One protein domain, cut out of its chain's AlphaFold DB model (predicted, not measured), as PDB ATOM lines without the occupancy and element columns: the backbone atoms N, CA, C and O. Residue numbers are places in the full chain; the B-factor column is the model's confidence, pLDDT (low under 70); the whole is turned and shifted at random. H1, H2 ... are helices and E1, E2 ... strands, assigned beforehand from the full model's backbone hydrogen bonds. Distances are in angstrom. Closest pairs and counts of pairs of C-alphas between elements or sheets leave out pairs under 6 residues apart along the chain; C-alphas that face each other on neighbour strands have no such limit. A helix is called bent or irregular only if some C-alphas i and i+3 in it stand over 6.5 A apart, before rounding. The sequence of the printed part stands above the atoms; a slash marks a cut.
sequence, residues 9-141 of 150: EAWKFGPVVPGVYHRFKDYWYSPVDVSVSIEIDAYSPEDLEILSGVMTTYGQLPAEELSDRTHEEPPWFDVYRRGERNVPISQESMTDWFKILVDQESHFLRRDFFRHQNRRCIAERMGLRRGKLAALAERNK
ATOM      1  N   GLU A   9      12.784  17.286 127.240       92.75
ATOM      2  CA  GLU A   9      11.886  16.135 127.292       92.75
ATOM      3  C   GLU A   9      11.664  15.505 125.912       92.75
ATOM      4  O   GLU A   9      11.560  16.200 124.900       92.75
ATOM      5  N   ALA A  10      11.528  14.180 125.860       94.56
ATOM      6  CA  ALA A  10      11.250  13.443 124.633       94.56
ATOM      7  C   ALA A  10       9.744  13.409 124.344       94.56
ATOM      8  O   ALA A  10       8.987  12.640 124.942       94.56
ATOM      9  N   TRP A  11       9.291  14.267 123.428       94.06
ATOM     10  CA  TRP A  11       7.886  14.376 123.035       94.06
ATOM     11  C   TRP A  11       7.625  13.674 121.702       94.06
ATOM     12  O   TRP A  11       8.540  13.343 120.956       94.06
ATOM     13  N   LYS A  12       6.345  13.484 121.359       93.38
ATOM     14  CA  LYS A  12       5.917  12.794 120.129       93.38
ATOM     15  C   LYS A  12       6.560  13.344 118.844       93.38
ATOM     16  O   LYS A  12       6.790  12.572 117.925       93.38
ATOM     17  N   PHE A  13       6.798  14.653 118.771       91.06
ATOM     18  CA  PHE A  13       7.313  15.343 117.579       91.06
ATOM     19  C   PHE A  13       8.785  15.757 117.722       91.06
ATOM     20  O   PHE A  13       9.225  16.705 117.087       91.06
ATOM     21  N   GLY A  14       9.528  15.062 118.588       92.06
ATOM     22  CA  GLY A  14      10.943  15.324 118.831       92.06
ATOM     23  C   GLY A  14      11.220  15.848 120.243       92.06
ATOM     24  O   GLY A  14      10.321  15.874 121.092       92.06
ATOM     25  N   PRO A  15      12.480  16.199 120.534       93.19
ATOM     26  CA  PRO A  15      12.877  16.762 121.816       93.19
ATOM     27  C   PRO A  15      12.289  18.167 122.004       93.19
ATOM     28  O   PRO A  15      12.256  18.969 121.073       93.19
ATOM     29  N   VAL A  16      11.835  18.481 123.218       91.12
ATOM     30  CA  VAL A  16      11.221  19.770 123.569       91.12
ATOM     31  C   VAL A  16      11.834  20.308 124.856       91.12
ATOM     32  O   VAL A  16      11.983  19.570 125.824       91.12
ATOM     33  N   VAL A  17      12.144  21.606 124.886       90.81
ATOM     34  CA  VAL A  17      12.427  22.339 126.130       90.81
ATOM     35  C   VAL A  17      11.091  22.865 126.673       90.81
ATOM     36  O   VAL A  17      10.502  23.749 126.038       90.81
ATOM     37  N   PRO A  18      10.565  22.328 127.795       89.31
ATOM     38  CA  PRO A  18       9.202  22.620 128.241       89.31
ATOM     39  C   PRO A  18       8.931  24.105 128.485       89.31
ATOM     40  O   PRO A  18       7.914  24.601 128.001       89.31
ATOM     41  N   GLY A  19       9.838  24.830 129.151       86.75
ATOM     42  CA  GLY A  19       9.683  26.268 129.396       86.75
ATOM     43  C   GLY A  19       9.533  27.081 128.109       86.75
ATOM     44  O   GLY A  19       8.619  27.897 127.981       86.75
ATOM     45  N   VAL A  20      10.354  26.791 127.092       87.38
ATOM     46  CA  VAL A  20      10.268  27.455 125.779       87.38
ATOM     47  C   VAL A  20       8.946  27.123 125.089       87.38
ATOM     48  O   VAL A  20       8.264  28.023 124.598       87.38
ATOM     49  N   TYR A  21       8.541  25.850 125.077       89.06
ATOM     50  CA  TYR A  21       7.269  25.457 124.473       89.06
ATOM     51  C   TYR A  21       6.081  26.124 125.171       89.06
ATOM     52  O   TYR A  21       5.219  26.690 124.506       89.06
ATOM     53  N   HIS A  22       6.030  26.105 126.504       89.81
ATOM     54  CA  HIS A  22       4.935  26.705 127.263       89.81
ATOM     55  C   HIS A  22       4.852  28.224 127.107       89.81
ATOM     56  O   HIS A  22       3.746  28.761 127.131       89.81
ATOM     57  N   ARG A  23       5.980  28.895 126.863       87.62
ATOM     58  CA  ARG A  23       6.014  30.328 126.557       87.62
ATOM     59  C   ARG A  23       5.396  30.677 125.199       87.62
ATOM     60  O   ARG A  23       4.816  31.749 125.069       87.62
ATOM     61  N   PHE A  24       5.506  29.801 124.196       89.25
ATOM     62  CA  PHE A  24       5.095  30.103 122.813       89.25
ATOM     63  C   PHE A  24       3.975  29.209 122.250       89.25
ATOM     64  O   PHE A  24       3.530  29.427 121.126       89.25
ATOM     65  N   LYS A  25       3.470  28.227 123.006       89.19
ATOM     66  CA  LYS A  25       2.443  27.260 122.559       89.19
ATOM     67  C   LYS A  25       1.166  27.891 122.000       89.19
ATOM     68  O   LYS A  25       0.505  27.265 121.173       89.19
ATOM     69  N   ASP A  26       0.821  29.100 122.433       90.81
ATOM     70  CA  ASP A  26      -0.410  29.780 122.019       90.81
ATOM     71  C   ASP A  26      -0.342  30.294 120.568       90.81
ATOM     72  O   ASP A  26      -1.379  30.538 119.956       90.81
ATOM     73  N   TYR A  27       0.858  30.367 119.976       88.19
ATOM     74  CA  TYR A  27       1.043  30.653 118.548       88.19
ATOM     75  C   TYR A  27       0.670  29.465 117.648       88.19
ATOM     76  O   TYR A  27       0.416  29.653 116.459       88.19
ATOM     77  N   TRP A  28       0.557  28.252 118.200       85.25
ATOM     78  CA  TRP A  28       0.126  27.050 117.483       85.25
ATOM     79  C   TRP A  28       0.944  26.789 116.197       85.25
ATOM     80  O   TRP A  28       2.113  26.429 116.287       85.25
ATOM     81  N   TYR A  29       0.347  26.954 115.011       80.81
ATOM     82  CA  TYR A  29       1.007  26.820 113.699       80.81
ATOM     83  C   TYR A  29       1.334  28.173 113.059       80.81
ATOM     84  O   TYR A  29       1.910  28.218 111.971       80.81
ATOM     85  N   SER A  30       0.930  29.272 113.692       85.62
ATOM     86  CA  SER A  30       1.235  30.612 113.215       85.62
ATOM     87  C   SER A  30       2.699  30.945 113.508       85.62
ATOM     88  O   SER A  30       3.232  30.512 114.533       85.62
ATOM     89  N   PRO A  31       3.355  31.743 112.648       83.06
ATOM     90  CA  PRO A  31       4.656  32.305 112.965       83.06
ATOM     91  C   PRO A  31       4.625  32.998 114.328       83.06
ATOM     92  O   PRO A  31       3.669  33.706 114.652       83.06
ATOM     93  N   VAL A  32       5.679  32.788 115.115       84.50
ATOM     94  CA  VAL A  32       5.860  33.456 116.402       84.50
ATOM     95  C   VAL A  32       6.157  34.930 116.133       84.50
ATOM     96  O   VAL A  32       7.299  35.315 115.900       84.50
ATOM     97  N   ASP A  33       5.106  35.746 116.109       72.69
ATOM     98  CA  ASP A  33       5.192  37.200 115.998       72.69
ATOM     99  C   ASP A  33       5.377  37.789 117.394       72.69
ATOM    100  O   ASP A  33       4.430  38.152 118.096       72.69
ATOM    101  N   VAL A  34       6.623  37.753 117.852       67.50
ATOM    102  CA  VAL A  34       7.028  38.381 119.100       67.50
ATOM    103  C   VAL A  34       8.136  39.343 118.723       67.50
ATOM    104  O   VAL A  34       9.192  38.923 118.246       67.50
ATOM    105  N   SER A  35       7.918  40.635 118.955       63.66
ATOM    106  CA  SER A  35       8.975  41.642 118.898       63.66
ATOM    107  C   SER A  35       9.914  41.443 120.093       63.66
ATOM    108  O   SER A  35       9.923  42.233 121.037       63.66
ATOM    109  N   VAL A  36      10.651  40.332 120.115       65.94
ATOM    110  CA  VAL A  36      11.710  40.122 121.095       65.94
ATOM    111  C   VAL A  36      12.848  41.035 120.677       65.94
ATOM    112  O   VAL A  36      13.451  40.844 119.621       65.94
ATOM    113  N   SER A  37      13.134  42.049 121.488       69.25
ATOM    114  CA  SER A  37      14.389  42.778 121.373       69.25
ATOM    115  C   SER A  37      15.510  41.812 121.747       69.25
ATOM    116  O   SER A  37      15.742  41.541 122.924       69.25
ATOM    117  N   ILE A  38      16.158  41.230 120.741       73.75
ATOM    118  CA  ILE A  38      17.366  40.442 120.953       73.75
ATOM    119  C   ILE A  38      18.502  41.442 121.140       73.75
ATOM    120  O   ILE A  38      18.854  42.167 120.208       73.75
ATOM    121  N   GLU A  39      19.075  41.490 122.338       83.44
ATOM    122  CA  GLU A  39      20.317  42.219 122.591       83.44
ATOM    123  C   GLU A  39      21.472  41.435 121.960       83.44
ATOM    124  O   GLU A  39      22.099  40.595 122.595       83.44
ATOM    125  N   ILE A  40      21.715  41.659 120.666       81.75
ATOM    126  CA  ILE A  40      22.769  40.960 119.913       81.75
ATOM    127  C   ILE A  40      24.144  41.191 120.558       81.75
ATOM    128  O   ILE A  40      24.955  40.270 120.601       81.75
ATOM    129  N   ASP A  41      24.363  42.376 121.131       86.06
ATOM    130  CA  ASP A  41      25.607  42.748 121.816       86.06
ATOM    131  C   ASP A  41      25.854  41.953 123.113       86.06
ATOM    132  O   ASP A  41      26.968  41.962 123.634       86.06
ATOM    133  N   ALA A  42      24.845  41.238 123.628       87.56
ATOM    134  CA  ALA A  42      25.007  40.334 124.766       87.56
ATOM    135  C   ALA A  42      25.720  39.019 124.389       87.56
ATOM    136  O   ALA A  42      26.157  38.283 125.274       87.56
ATOM    137  N   TYR A  43      25.844  38.712 123.094       86.31
ATOM    138  CA  TYR A  43      26.466  37.486 122.596       86.31
ATOM    139  C   TYR A  43      27.888  37.752 122.107       86.31
ATOM    140  O   TYR A  43      28.156  38.741 121.422       86.31
ATOM    141  N   SER A  44      28.811  36.833 122.404       88.94
ATOM    142  CA  SER A  44      30.156  36.925 121.837       88.94
ATOM    143  C   SER A  44      30.116  36.700 120.317       88.94
ATOM    144  O   SER A  44      29.233  35.989 119.819       88.94
ATOM    145  N   PRO A  45      31.079  37.243 119.549       87.31
ATOM    146  CA  PRO A  45      31.194  36.950 118.121       87.31
ATOM    147  C   PRO A  45      31.249  35.444 117.826       87.31
ATOM    148  O   PRO A  45      30.690  34.983 116.830       87.31
ATOM    149  N   GLU A  46      31.878  34.668 118.711       85.44
ATOM    150  CA  GLU A  46      31.935  33.213 118.625       85.44
ATOM    151  C   GLU A  46      30.546  32.576 118.774       85.44
ATOM    152  O   GLU A  46      30.209  31.691 117.988       85.44
ATOM    153  N   ASP A  47      29.721  33.036 119.724       87.75
ATOM    154  CA  ASP A  47      28.348  32.539 119.906       87.75
ATOM    155  C   ASP A  47      27.499  32.813 118.661       87.75
ATOM    156  O   ASP A  47      26.845  31.908 118.133       87.75
ATOM    157  N   LEU A  48      27.552  34.045 118.146       89.56
ATOM    158  CA  LEU A  48      26.797  34.460 116.962       89.56
ATOM    159  C   LEU A  48      27.183  33.652 115.719       89.56
ATOM    160  O   LEU A  48      26.321  33.293 114.913       89.56
ATOM    161  N   GLU A  49      28.462  33.322 115.559       87.31
ATOM    162  CA  GLU A  49      28.920  32.490 114.450       87.31
ATOM    163  C   GLU A  49      28.415  31.048 114.545       87.31
ATOM    164  O   GLU A  49      28.049  30.458 113.519       87.31
ATOM    165  N   ILE A  50      28.380  30.472 115.752       86.75
ATOM    166  CA  ILE A  50      27.806  29.141 115.965       86.75
ATOM    167  C   ILE A  50      26.301  29.169 115.689       86.75
ATOM    168  O   ILE A  50      25.824  28.336 114.916       86.75
ATOM    169  N   LEU A  51      25.568  30.147 116.231       88.38
ATOM    170  CA  LEU A  51      24.129  30.312 115.998       88.38
ATOM    171  C   LEU A  51      23.811  30.480 114.507       88.38
ATOM    172  O   LEU A  51      22.925  29.810 113.975       88.38
ATOM    173  N   SER A  52      24.587  31.300 113.798       87.94
ATOM    174  CA  SER A  52      24.481  31.459 112.345       87.94
ATOM    175  C   SER A  52      24.770  30.150 111.598       87.94
ATOM    176  O   SER A  52      24.070  29.799 110.644       87.94
ATOM    177  N   GLY A  53      25.757  29.372 112.056       84.94
ATOM    178  CA  GLY A  53      26.058  28.043 111.526       84.94
ATOM    179  C   GLY A  53      24.902  27.054 111.696       84.94
ATOM    180  O   GLY A  53      24.561  26.346 110.744       84.94
ATOM    181  N   VAL A  54      24.265  27.043 112.870       86.88
ATOM    182  CA  VAL A  54      23.062  26.244 113.153       86.88
ATOM    183  C   VAL A  54      21.919  26.675 112.234       86.88
ATOM    184  O   VAL A  54      21.361  25.832 111.533       86.88
ATOM    185  N   MET A  55      21.635  27.977 112.145       87.81
ATOM    186  CA  MET A  55      20.556  28.508 111.303       87.81
ATOM    187  C   MET A  55      20.772  28.205 109.814       87.81
ATOM    188  O   MET A  55      19.849  27.802 109.112       87.81
ATOM    189  N   THR A  56      22.008  28.318 109.328       86.12
ATOM    190  CA  THR A  56      22.364  28.009 107.932       86.12
ATOM    191  C   THR A  56      22.289  26.508 107.624       86.12
ATOM    192  O   THR A  56      22.134  26.112 106.468       86.12
ATOM    193  N   THR A  57      22.443  25.652 108.638       82.31
ATOM    194  CA  THR A  57      22.435  24.191 108.470       82.31
ATOM    195  C   THR A  57      21.030  23.611 108.588       82.31
ATOM    196  O   THR A  57      20.655  22.793 107.754       82.31
ATOM    197  N   TYR A  58      20.256  24.049 109.582       84.81
ATOM    198  CA  TYR A  58      18.959  23.460 109.927       84.81
ATOM    199  C   TYR A  58      17.769  24.379 109.656       84.81
ATOM    200  O   TYR A  58      16.683  23.886 109.385       84.81
ATOM    201  N   GLY A  59      17.951  25.703 109.675       86.62
ATOM    202  CA  GLY A  59      16.850  26.667 109.546       86.62
ATOM    203  C   GLY A  59      16.173  26.698 108.173       86.62
ATOM    204  O   GLY A  59      15.141  27.339 108.018       86.62
ATOM    205  N   GLN A  60      16.749  26.020 107.179       86.44
ATOM    206  CA  GLN A  60      16.158  25.844 105.848       86.44
ATOM    207  C   GLN A  60      15.341  24.548 105.729       86.44
ATOM    208  O   GLN A  60      14.673  24.345 104.717       86.44
ATOM    209  N   LEU A  61      15.425  23.652 106.719       86.88
ATOM    210  CA  LEU A  61      14.727  22.372 106.697       86.88
ATOM    211  C   LEU A  61      13.293  22.542 107.225       86.88
ATOM    212  O   LEU A  61      13.086  23.263 108.205       86.88
ATOM    213  N   PRO A  62      12.293  21.874 106.622       89.94
ATOM    214  CA  PRO A  62      10.937  21.842 107.157       89.94
ATOM    215  C   PRO A  62      10.893  21.257 108.575       89.94
ATOM    216  O   PRO A  62      11.664  20.360 108.913       89.94
ATOM    217  N   ALA A  63       9.931  21.704 109.388       87.56
ATOM    218  CA  ALA A  63       9.757  21.210 110.758       87.56
ATOM    219  C   ALA A  63       9.545  19.685 110.829       87.56
ATOM    220  O   ALA A  63      10.045  19.039 111.744       87.56
ATOM    221  N   GLU A  64       8.840  19.110 109.849       88.94
ATOM    222  CA  GLU A  64       8.652  17.658 109.727       88.94
ATOM    223  C   GLU A  64       9.985  16.936 109.502       88.94
ATOM    224  O   GLU A  64      10.293  15.993 110.220       88.94
ATOM    225  N   GLU A  65      10.836  17.448 108.608       89.44
ATOM    226  CA  GLU A  65      12.156  16.865 108.360       89.44
ATOM    227  C   GLU A  65      13.061  16.954 109.599       89.44
ATOM    228  O   GLU A  65      13.799  16.018 109.900       89.44
ATOM    229  N   LEU A  66      13.003  18.064 110.343       89.19
ATOM    230  CA  LEU A  66      13.718  18.193 111.614       89.19
ATOM    231  C   LEU A  66      13.217  17.169 112.641       89.19
ATOM    232  O   LEU A  66      14.034  16.525 113.295       89.19
ATOM    233  N   SER A  67      11.899  16.976 112.751       90.94
ATOM    234  CA  SER A  67      11.310  15.962 113.632       90.94
ATOM    235  C   SER A  67      11.781  14.558 113.250       90.94
ATOM    236  O   SER A  67      12.319  13.857 114.107       90.94
ATOM    237  N   ASP A  68      11.636  14.170 111.981       89.94
ATOM    238  CA  ASP A  68      12.023  12.846 111.475       89.94
ATOM    239  C   ASP A  68      13.495  12.555 111.755       89.94
ATOM    240  O   ASP A  68      13.840  11.498 112.276       89.94
ATOM    241  N   ARG A  69      14.357  13.546 111.503       87.69
ATOM    242  CA  ARG A  69      15.773  13.487 111.857       87.69
ATOM    243  C   ARG A  69      15.937  13.222 113.351       87.69
ATOM    244  O   ARG A  69      16.575  12.233 113.709       87.69
ATOM    245  N   THR A  70      15.358  14.046 114.225       89.25
ATOM    246  CA  THR A  70      15.527  13.872 115.679       89.25
ATOM    247  C   THR A  70      15.010  12.530 116.198       89.25
ATOM    248  O   THR A  70      15.547  12.018 117.178       89.25
ATOM    249  N   HIS A  71      14.025  11.915 115.533       89.25
ATOM    250  CA  HIS A  71      13.513  10.592 115.910       89.25
ATOM    251  C   HIS A  71      14.517   9.459 115.699       89.25
ATOM    252  O   HIS A  71      14.367   8.392 116.289       89.25
ATOM    253  N   GLU A  72      15.554   9.698 114.905       86.62
ATOM    254  CA  GLU A  72      16.652   8.766 114.661       86.62
ATOM    255  C   GLU A  72      17.870   9.037 115.565       86.62
ATOM    256  O   GLU A  72      18.873   8.320 115.492       86.62
ATOM    257  N   GLU A  73      17.821  10.077 116.404       87.44
ATOM    258  CA  GLU A  73      18.926  10.465 117.280       87.44
ATOM    259  C   GLU A  73      18.810   9.774 118.650       87.44
ATOM    260  O   GLU A  73      17.765   9.892 119.294       87.44
ATOM    261  N   PRO A  74      19.875   9.118 119.156       89.69
ATOM    262  CA  PRO A  74      19.896   8.444 120.457       89.69
ATOM    263  C   PRO A  74      19.315   9.252 121.628       89.69
ATOM    264  O   PRO A  74      18.513   8.678 122.364       89.69
ATOM    265  N   PRO A  75      19.595  10.571 121.785       90.81
ATOM    266  CA  PRO A  75      19.037  11.346 122.894       90.81
ATOM    267  C   PRO A  75      17.514  11.326 122.975       90.81
ATOM    268  O   PRO A  75      16.960  11.390 124.068       90.81
ATOM    269  N   TRP A  76      16.832  11.221 121.835       92.62
ATOM    270  CA  TRP A  76      15.381  11.084 121.793       92.62
ATOM    271  C   TRP A  76      14.956   9.619 121.660       92.62
ATOM    272  O   TRP A  76      14.099   9.155 122.411       92.62
ATOM    273  N   PHE A  77      15.569   8.881 120.732       91.06
ATOM    274  CA  PHE A  77      15.197   7.514 120.363       91.06
ATOM    275  C   PHE A  77      15.288   6.541 121.541       91.06
ATOM    276  O   PHE A  77      14.375   5.742 121.762       91.06
ATOM    277  N   ASP A  78      16.354   6.632 122.337       91.56
ATOM    278  CA  ASP A  78      16.604   5.671 123.409       91.56
ATOM    279  C   ASP A  78      15.590   5.818 124.552       91.56
ATOM    280  O   ASP A  78      15.196   4.823 125.176       91.56
ATOM    281  N   VAL A  79      15.111   7.042 124.795       93.12
ATOM    282  CA  VAL A  79      14.244   7.365 125.936       93.12
ATOM    283  C   VAL A  79      12.768   7.480 125.565       93.12
ATOM    284  O   VAL A  79      11.924   7.165 126.398       93.12
ATOM    285  N   TYR A  80      12.415   7.875 124.337       93.88
ATOM    286  CA  TYR A  80      11.017   8.087 123.966       93.88
ATOM    287  C   TYR A  80      10.189   6.800 124.082       93.88
ATOM    288  O   TYR A  80      10.547   5.735 123.567       93.88
ATOM    289  N   ARG A  81       9.029   6.906 124.733       92.81
ATOM    290  CA  ARG A  81       8.044   5.828 124.854       92.81
ATOM    291  C   ARG A  81       6.672   6.351 124.465       92.81
ATOM    292  O   ARG A  81       6.178   7.347 124.995       92.81
ATOM    293  N   ARG A  82       6.031   5.677 123.508       92.19
ATOM    294  CA  ARG A  82       4.730   6.100 122.981       92.19
ATOM    295  C   ARG A  82       3.685   6.120 124.099       92.19
ATOM    296  O   ARG A  82       3.339   5.078 124.641       92.19
ATOM    297  N   GLY A  83       3.119   7.298 124.353       89.25
ATOM    298  CA  GLY A  83       2.073   7.501 125.361       89.25
ATOM    299  C   GLY A  83       2.593   7.998 126.710       89.25
ATOM    300  O   GLY A  83       1.789   8.465 127.514       89.25
ATOM    301  N   GLU A  84       3.908   7.979 126.929       91.06
ATOM    302  CA  GLU A  84       4.523   8.610 128.093       91.06
ATOM    303  C   GLU A  84       4.697  10.118 127.869       91.06
ATOM    304  O   GLU A  84       4.772  10.609 126.739       91.06
ATOM    305  N   ARG A  85       4.694  10.876 128.967       85.94
ATOM    306  CA  ARG A  85       4.845  12.336 128.980       85.94
ATOM    307  C   ARG A  85       5.902  12.716 130.000       85.94
ATOM    308  O   ARG A  85       6.021  12.044 131.020       85.94
ATOM    309  N   ASN A  86       6.564  13.848 129.782       86.06
ATOM    310  CA  ASN A  86       7.629  14.348 130.652       86.06
ATOM    311  C   ASN A  86       8.805  13.365 130.793       86.06
ATOM    312  O   ASN A  86       9.375  13.239 131.872       86.06
ATOM    313  N   VAL A  87       9.130  12.630 129.724       92.62
ATOM    314  CA  VAL A  87      10.286  11.727 129.713       92.62
ATOM    315  C   VAL A  87      11.548  12.579 129.566       92.62
ATOM    316  O   VAL A  87      11.703  13.195 128.509       92.62
ATOM    317  N   PRO A  88      12.427  12.663 130.580       91.75
ATOM    318  CA  PRO A  88      13.589  13.539 130.526       91.75
ATOM    319  C   PRO A  88      14.648  13.003 129.560       91.75
ATOM    320  O   PRO A  88      14.922  11.804 129.510       91.75
ATOM    321  N   ILE A  89      15.276  13.914 128.825       90.94
ATOM    322  CA  ILE A  89      16.492  13.665 128.052       90.94
ATOM    323  C   ILE A  89      17.676  14.100 128.914       90.94
ATOM    324  O   ILE A  89      17.744  15.255 129.351       90.94
ATOM    325  N   SER A  90      18.610  13.184 129.175       89.31
ATOM    326  CA  SER A  90      19.752  13.475 130.041       89.31
ATOM    327  C   SER A  90      20.756  14.408 129.362       89.31
ATOM    328  O   SER A  90      20.983  14.350 128.150       89.31
ATOM    329  N   GLN A  91      21.400  15.254 130.170       85.00
ATOM    330  CA  GLN A  91      22.486  16.113 129.698       85.00
ATOM    331  C   GLN A  91      23.651  15.283 129.146       85.00
ATOM    332  O   GLN A  91      24.236  15.651 128.135       85.00
ATOM    333  N   GLU A  92      23.959  14.151 129.779       86.25
ATOM    334  CA  GLU A  92      24.997  13.220 129.328       86.25
ATOM    335  C   GLU A  92      24.725  12.716 127.907       86.25
ATOM    336  O   GLU A  92      25.589  12.843 127.045       86.25
ATOM    337  N   SER A  93      23.502  12.249 127.624       87.62
ATOM    338  CA  SER A  93      23.139  11.744 126.296       87.62
ATOM    339  C   SER A  93      23.270  12.823 125.216       87.62
ATOM    340  O   SER A  93      23.818  12.573 124.141       87.62
ATOM    341  N   MET A  94      22.840  14.050 125.522       86.62
ATOM    342  CA  MET A  94      23.001  15.205 124.634       86.62
ATOM    343  C   MET A  94      24.474  15.560 124.405       86.62
ATOM    344  O   MET A  94      24.892  15.763 123.263       86.62
ATOM    345  N   THR A  95      25.271  15.617 125.474       84.75
ATOM    346  CA  THR A  95      26.706  15.913 125.402       84.75
ATOM    347  C   THR A  95      27.427  14.864 124.564       84.75
ATOM    348  O   THR A  95      28.123  15.224 123.616       84.75
ATOM    349  N   ASP A  96      27.216  13.580 124.845       84.88
ATOM    350  CA  ASP A  96      27.830  12.475 124.108       84.88
ATOM    351  C   ASP A  96      27.446  12.501 122.631       84.88
ATOM    352  O   ASP A  96      28.292  12.307 121.750       84.88
ATOM    353  N   TRP A  97      26.180  12.808 122.340       83.06
ATOM    354  CA  TRP A  97      25.705  12.921 120.972       83.06
ATOM    355  C   TRP A  97      26.419  14.032 120.197       83.06
ATOM    356  O   TRP A  97      26.851  13.798 119.062       83.06
ATOM    357  N   PHE A  98      26.577  15.220 120.784       82.31
ATOM    358  CA  PHE A  98      27.168  16.380 120.110       82.31
ATOM    359  C   PHE A  98      28.694  16.473 120.217       82.31
ATOM    360  O   PHE A  98      29.307  17.193 119.425       82.31
ATOM    361  N   LYS A  99      29.331  15.693 121.097       81.75
ATOM    362  CA  LYS A  99      30.790  15.663 121.287       81.75
ATOM    363  C   LYS A  99      31.568  15.433 119.991       81.75
ATOM    364  O   LYS A  99      32.618  16.030 119.777       81.75
ATOM    365  N   ILE A 100      31.010  14.656 119.062       76.19
ATOM    366  CA  ILE A 100      31.633  14.376 117.758       76.19
ATOM    367  C   ILE A 100      31.820  15.621 116.875       76.19
ATOM    368  O   ILE A 100      32.583  15.589 115.908       76.19
ATOM    369  N   LEU A 101      31.074  16.694 117.152       75.50
ATOM    370  CA  LEU A 101      31.203  17.965 116.443       75.50
ATOM    371  C   LEU A 101      32.364  18.799 116.989       75.50
ATOM    372  O   LEU A 101      32.804  19.721 116.306       75.50
ATOM    373  N   VAL A 102      32.845  18.475 118.192       75.94
ATOM    374  CA  VAL A 102      33.893  19.191 118.924       75.94
ATOM    375  C   VAL A 102      35.232  18.461 118.803       75.94
ATOM    376  O   VAL A 102      36.249  19.084 118.491       75.94
ATOM    377  N   ASP A 103      35.227  17.140 118.987       72.00
ATOM    378  CA  ASP A 103      36.447  16.336 119.045       72.00
ATOM    379  C   ASP A 103      37.127  16.179 117.673       72.00
ATOM    380  O   ASP A 103      36.492  15.996 116.629       72.00
ATOM    381  N   GLN A 104      38.463  16.234 117.674       56.53
ATOM    382  CA  GLN A 104      39.286  16.063 116.469       56.53
ATOM    383  C   GLN A 104      39.493  14.588 116.098       56.53
ATOM    384  O   GLN A 104      39.547  14.257 114.913       56.53
ATOM    385  N   GLU A 105      39.562  13.699 117.093       56.59
ATOM    386  CA  GLU A 105      39.731  12.258 116.903       56.59
ATOM    387  C   GLU A 105      38.378  11.542 116.902       56.59
ATOM    388  O   GLU A 105      37.953  10.917 117.869       56.59
ATOM    389  N   SER A 106      37.704  11.551 115.756       53.47
ATOM    390  CA  SER A 106      36.509  10.735 115.510       53.47
ATOM    391  C   SER A 106      36.833   9.239 115.308       53.47
ATOM    392  O   SER A 106      36.179   8.561 114.518       53.47
ATOM    393  N   HIS A 107      37.870   8.715 115.975       47.91
ATOM    394  CA  HIS A 107      38.450   7.397 115.690       47.91
ATOM    395  C   HIS A 107      37.695   6.218 116.338       47.91
ATOM    396  O   HIS A 107      37.855   5.082 115.896       47.91
ATOM    397  N   PHE A 108      36.833   6.476 117.332       46.59
ATOM    398  CA  PHE A 108      36.098   5.447 118.091       46.59
ATOM    399  C   PHE A 108      34.575   5.510 117.968       46.59
ATOM    400  O   PHE A 108      33.851   4.942 118.787       46.59
ATOM    401  N   LEU A 109      34.047   6.131 116.919       49.69
ATOM    402  CA  LEU A 109      32.625   5.987 116.640       49.69
ATOM    403  C   LEU A 109      32.406   4.622 115.988       49.69
ATOM    404  O   LEU A 109      32.722   4.423 114.814       49.69
ATOM    405  N   ARG A 110      31.902   3.665 116.786       48.38
ATOM    406  CA  ARG A 110      31.388   2.374 116.306       48.38
ATOM    407  C   ARG A 110      30.621   2.620 115.010       48.38
ATOM    408  O   ARG A 110      29.657   3.382 114.974       48.38
ATOM    409  N   ARG A 111      31.097   1.952 113.965       42.50
ATOM    410  CA  ARG A 111      30.789   2.086 112.536       42.50
ATOM    411  C   ARG A 111      29.293   2.025 112.163       42.50
ATOM    412  O   ARG A 111      28.958   2.284 111.012       42.50
ATOM    413  N   ASP A 112      28.406   1.763 113.121       48.34
ATOM    414  CA  ASP A 112      27.010   1.390 112.890       48.34
ATOM    415  C   ASP A 112      25.964   2.441 113.321       48.34
ATOM    416  O   ASP A 112      24.792   2.278 112.994       48.34
ATOM    417  N   PHE A 113      26.342   3.565 113.948       49.19
ATOM    418  CA  PHE A 113      25.382   4.643 114.285       49.19
ATOM    419  C   PHE A 113      25.038   5.578 113.105       49.19
ATOM    420  O   PHE A 113      24.197   6.465 113.223       49.19
ATOM    421  N   PHE A 114      25.687   5.412 111.948       49.34
ATOM    422  CA  PHE A 114      25.743   6.444 110.901       49.34
ATOM    423  C   PHE A 114      24.746   6.311 109.748       49.34
ATOM    424  O   PHE A 114      24.848   7.073 108.787       49.34
ATOM    425  N   ARG A 115      23.791   5.379 109.795       51.66
ATOM    426  CA  ARG A 115      22.884   5.170 108.651       51.66
ATOM    427  C   ARG A 115      21.870   6.296 108.419       51.66
ATOM    428  O   ARG A 115      21.388   6.407 107.301       51.66
ATOM    429  N   HIS A 116      21.588   7.125 109.420       52.72
ATOM    430  CA  HIS A 116      20.299   7.816 109.469       52.72
ATOM    431  C   HIS A 116      20.350   9.316 109.097       52.72
ATOM    432  O   HIS A 116      19.529   9.781 108.323       52.72
ATOM    433  N   GLN A 117      21.407  10.068 109.442       56.38
ATOM    434  CA  GLN A 117      21.379  11.537 109.262       56.38
ATOM    435  C   GLN A 117      22.370  12.186 108.282       56.38
ATOM    436  O   GLN A 117      22.467  13.413 108.238       56.38
ATOM    437  N   ASN A 118      23.158  11.429 107.508       61.91
ATOM    438  CA  ASN A 118      24.313  12.008 106.795       61.91
ATOM    439  C   ASN A 118      25.226  12.821 107.747       61.91
ATOM    440  O   ASN A 118      25.747  13.873 107.372       61.91
ATOM    441  N   ARG A 119      25.444  12.342 108.990       64.69
ATOM    442  CA  ARG A 119      26.229  13.057 110.025       64.69
ATOM    443  C   ARG A 119      27.618  13.463 109.549       64.69
ATOM    444  O   ARG A 119      28.147  14.450 110.032       64.69
ATOM    445  N   ARG A 120      28.183  12.742 108.578       63.19
ATOM    446  CA  ARG A 120      29.428  13.124 107.914       63.19
ATOM    447  C   ARG A 120      29.343  14.526 107.301       63.19
ATOM    448  O   ARG A 120      30.214  15.335 107.573       63.19
ATOM    449  N   CYS A 121      28.274  14.845 106.573       67.25
ATOM    450  CA  CYS A 121      28.095  16.159 105.955       67.25
ATOM    451  C   CYS A 121      27.893  17.264 107.008       67.25
ATOM    452  O   CYS A 121      28.495  18.329 106.909       67.25
ATOM    453  N   ILE A 122      27.093  17.006 108.050       69.81
ATOM    454  CA  ILE A 122      26.886  17.962 109.153       69.81
ATOM    455  C   ILE A 122      28.197  18.190 109.915       69.81
ATOM    456  O   ILE A 122      28.593  19.332 110.136       69.81
ATOM    457  N   ALA A 123      28.904  17.117 110.269       68.25
ATOM    458  CA  ALA A 123      30.189  17.181 110.952       68.25
ATOM    459  C   ALA A 123      31.279  17.834 110.090       68.25
ATOM    460  O   ALA A 123      32.140  18.511 110.637       68.25
ATOM    461  N   GLU A 124      31.242  17.685 108.764       70.81
ATOM    462  CA  GLU A 124      32.123  18.397 107.829       70.81
ATOM    463  C   GLU A 124      31.779  19.898 107.784       70.81
ATOM    464  O   GLU A 124      32.667  20.736 107.950       70.81
ATOM    465  N   ARG A 125      30.494  20.265 107.656       72.62
ATOM    466  CA  ARG A 125      30.030  21.671 107.637       72.62
ATOM    467  C   ARG A 125      30.297  22.404 108.954       72.62
ATOM    468  O   ARG A 125      30.653  23.584 108.942       72.62
ATOM    469  N   MET A 126      30.140  21.713 110.079       73.38
ATOM    470  CA  MET A 126      30.460  22.228 111.416       73.38
ATOM    471  C   MET A 126      31.948  22.073 111.755       73.38
ATOM    472  O   MET A 126      32.457  22.784 112.616       73.38
ATOM    473  N   GLY A 127      32.672  21.216 111.029       72.06
ATOM    474  CA  GLY A 127      34.089  20.916 111.222       72.06
ATOM    475  C   GLY A 127      34.989  22.145 111.140       72.06
ATOM    476  O   GLY A 127      35.908  22.289 111.944       72.06
ATOM    477  N   LEU A 128      34.659  23.086 110.245       75.19
ATOM    478  CA  LEU A 128      35.342  24.384 110.122       75.19
ATOM    479  C   LEU A 128      35.285  25.222 111.411       75.19
ATOM    480  O   LEU A 128      36.116  26.103 111.611       75.19
ATOM    481  N   ARG A 129      34.317  24.947 112.294       82.56
ATOM    482  CA  ARG A 129      34.076  25.670 113.547       82.56
ATOM    483  C   ARG A 129      34.517  24.886 114.787       82.56
ATOM    484  O   ARG A 129      34.305  25.373 115.891       82.56
ATOM    485  N   ARG A 130      35.168  23.720 114.647       83.19
ATOM    486  CA  ARG A 130      35.571  22.842 115.773       83.19
ATOM    487  C   ARG A 130      36.316  23.563 116.891       83.19
ATOM    488  O   ARG A 130      35.958  23.409 118.048       83.19
ATOM    489  N   GLY A 131      37.314  24.385 116.554       82.94
ATOM    490  CA  GLY A 131      38.067  25.141 117.563       82.94
ATOM    491  C   GLY A 131      37.186  26.110 118.359       82.94
ATOM    492  O   GLY A 131      37.323  26.212 119.574       82.94
ATOM    493  N   LYS A 132      36.229  26.762 117.687       85.00
ATOM    494  CA  LYS A 132      35.264  27.674 118.320       85.00
ATOM    495  C   LYS A 132      34.242  26.910 119.160       85.00
ATOM    496  O   LYS A 132      33.959  27.321 120.276       85.00
ATOM    497  N   LEU A 133      33.757  25.768 118.667       83.88
ATOM    498  CA  LEU A 133      32.877  24.867 119.415       83.88
ATOM    499  C   LEU A 133      33.556  24.328 120.683       83.88
ATOM    500  O   LEU A 133      32.922  24.287 121.729       83.88
ATOM    501  N   ALA A 134      34.841  23.973 120.614       84.19
ATOM    502  CA  ALA A 134      35.608  23.521 121.775       84.19
ATOM    503  C   ALA A 134      35.785  24.637 122.812       84.19
ATOM    504  O   ALA A 134      35.549  24.417 123.997       84.19
ATOM    505  N   ALA A 135      36.130  25.851 122.370       85.19
ATOM    506  CA  ALA A 135      36.228  27.010 123.255       85.19
ATOM    507  C   ALA A 135      34.878  27.362 123.906       85.19
ATOM    508  O   ALA A 135      34.832  27.711 125.085       85.19
ATOM    509  N   LEU A 136      33.781  27.243 123.152       84.75
ATOM    510  CA  LEU A 136      32.424  27.454 123.651       84.75
ATOM    511  C   LEU A 136      32.027  26.398 124.686       84.75
ATOM    512  O   LEU A 136      31.482  26.744 125.731       84.75
ATOM    513  N   ALA A 137      32.310  25.125 124.407       83.19
ATOM    514  CA  ALA A 137      32.034  24.024 125.321       83.19
ATOM    515  C   ALA A 137      32.802  24.188 126.640       83.19
ATOM    516  O   ALA A 137      32.209  24.059 127.705       83.19
ATOM    517  N   GLU A 138      34.087  24.551 126.581       85.12
ATOM    518  CA  GLU A 138      34.901  24.785 127.779       85.12
ATOM    519  C   GLU A 138      34.400  25.986 128.591       85.12
ATOM    520  O   GLU A 138      34.306  25.909 129.814       85.12
ATOM    521  N   ARG A 139      34.021  27.086 127.921       85.19
ATOM    522  CA  ARG A 139      33.458  28.276 128.577       85.19
ATOM    523  C   ARG A 139      32.148  27.977 129.311       85.19
ATOM    524  O   ARG A 139      31.887  28.575 130.348       85.19
ATOM    525  N   ASN A 140      31.342  27.067 128.767       81.69
ATOM    526  CA  ASN A 140      29.991  26.767 129.238       81.69
ATOM    527  C   ASN A 140      29.880  25.453 130.026       81.69
ATOM    528  O   ASN A 140      28.770  25.034 130.341       81.69
ATOM    529  N   LYS A 141      30.998  24.792 130.348       80.19
ATOM    530  CA  LYS A 141      31.003  23.462 130.987       80.19
ATOM    531  C   LYS A 141      30.281  23.412 132.340       80.19
ATOM    532  O   LYS A 141      29.766  22.364 132.711       80.19
TER     533      LYS A 141
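This is residues 9 to 141 of the 150 residues of the protein "DUF4065 domain-containing protein" of Planctomycetales bacterium 71-10 (UniProt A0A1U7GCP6). Short helices form two loose groups: H3 packs on a small strand hairpin, E1 and E2, with H4 beside it and H5 on H4, while H2 and H7 meet on another side with H6 near H2. H1 lies away from the other helices, and residues 28 to 44 swing in a wide arc from it to H2. The printed part has 133 residues, in the order E1 E2 H1 H2 H3 H4 H5 H6 H7; the sheet is antiparallel and the class mostly helix. The whole is compact, with a radius of gyration of the C-alphas of 16.3 A and spans of 45 by 42 by 27 A.

E1, residues 9 to 11, and E2, residues 14 to 16, are an antiparallel hairpin, with N 9 and O 16 2.8 A apart, within hydrogen-bond range. H1, residues 18 to 27, touches no helix; it is irregular, C-alphas 23 and 26 being 7.9 A apart. H2, residues 45 to 58, and H3, residues 63 to 71, are close but not clearly touching, the closest C-alphas, Tyr 58 and Leu 66, being 7.6 A apart. The closest C-alphas of E2 and H3, Gly 14 and Ser 67, are 5.3 A apart. H4, residues 74 to 77, only just touches H3, only at the corner, with 3 pairs of C-alphas within 8 A, the closest those of His 71 and Phe 77, 5.7 A. H5, residues 91 to 99, touches H4, closest at C-alphas Ser 93 and Pro 75, 5.3 A. H6, residues 119 to 127, is close to but not clearly touching H2, closest at C-alphas Met 126 and Gly 53, 7.3 A. H7, residues 130 to 139, touches residues 46 to 50 of H2 at a steep tilt of 59 degrees, opposite ways, closest at C-alphas Lys 132 and Glu 46, 6.5 A. Every O i to N i+4 pair is within hydrogen-bond range in H2, H3, H5, H6 and H7, and 4 of 6 in H1; H4 is too short for such a pair.

E1 begins at C-alpha 9, (11.886, 16.135, 127.292). H2 is 20.0 A long, H1 15.0 A and H7 14.1 A; H7 ends at C-alpha 139, (33.458, 28.276, 128.577).

The C-alphas farthest apart, Ser 35 and Arg 111, are 45.6 A apart. The printed part has no cut; the links H1 to H2, H4 to H5 and H5 to H6 are long. Residues 25 to 31, of which 25 to 27 belong to H1, stand free. The mean pLDDT of the printed part is 81.0, and residues 34 to 37 and 104 to 123 are under 70.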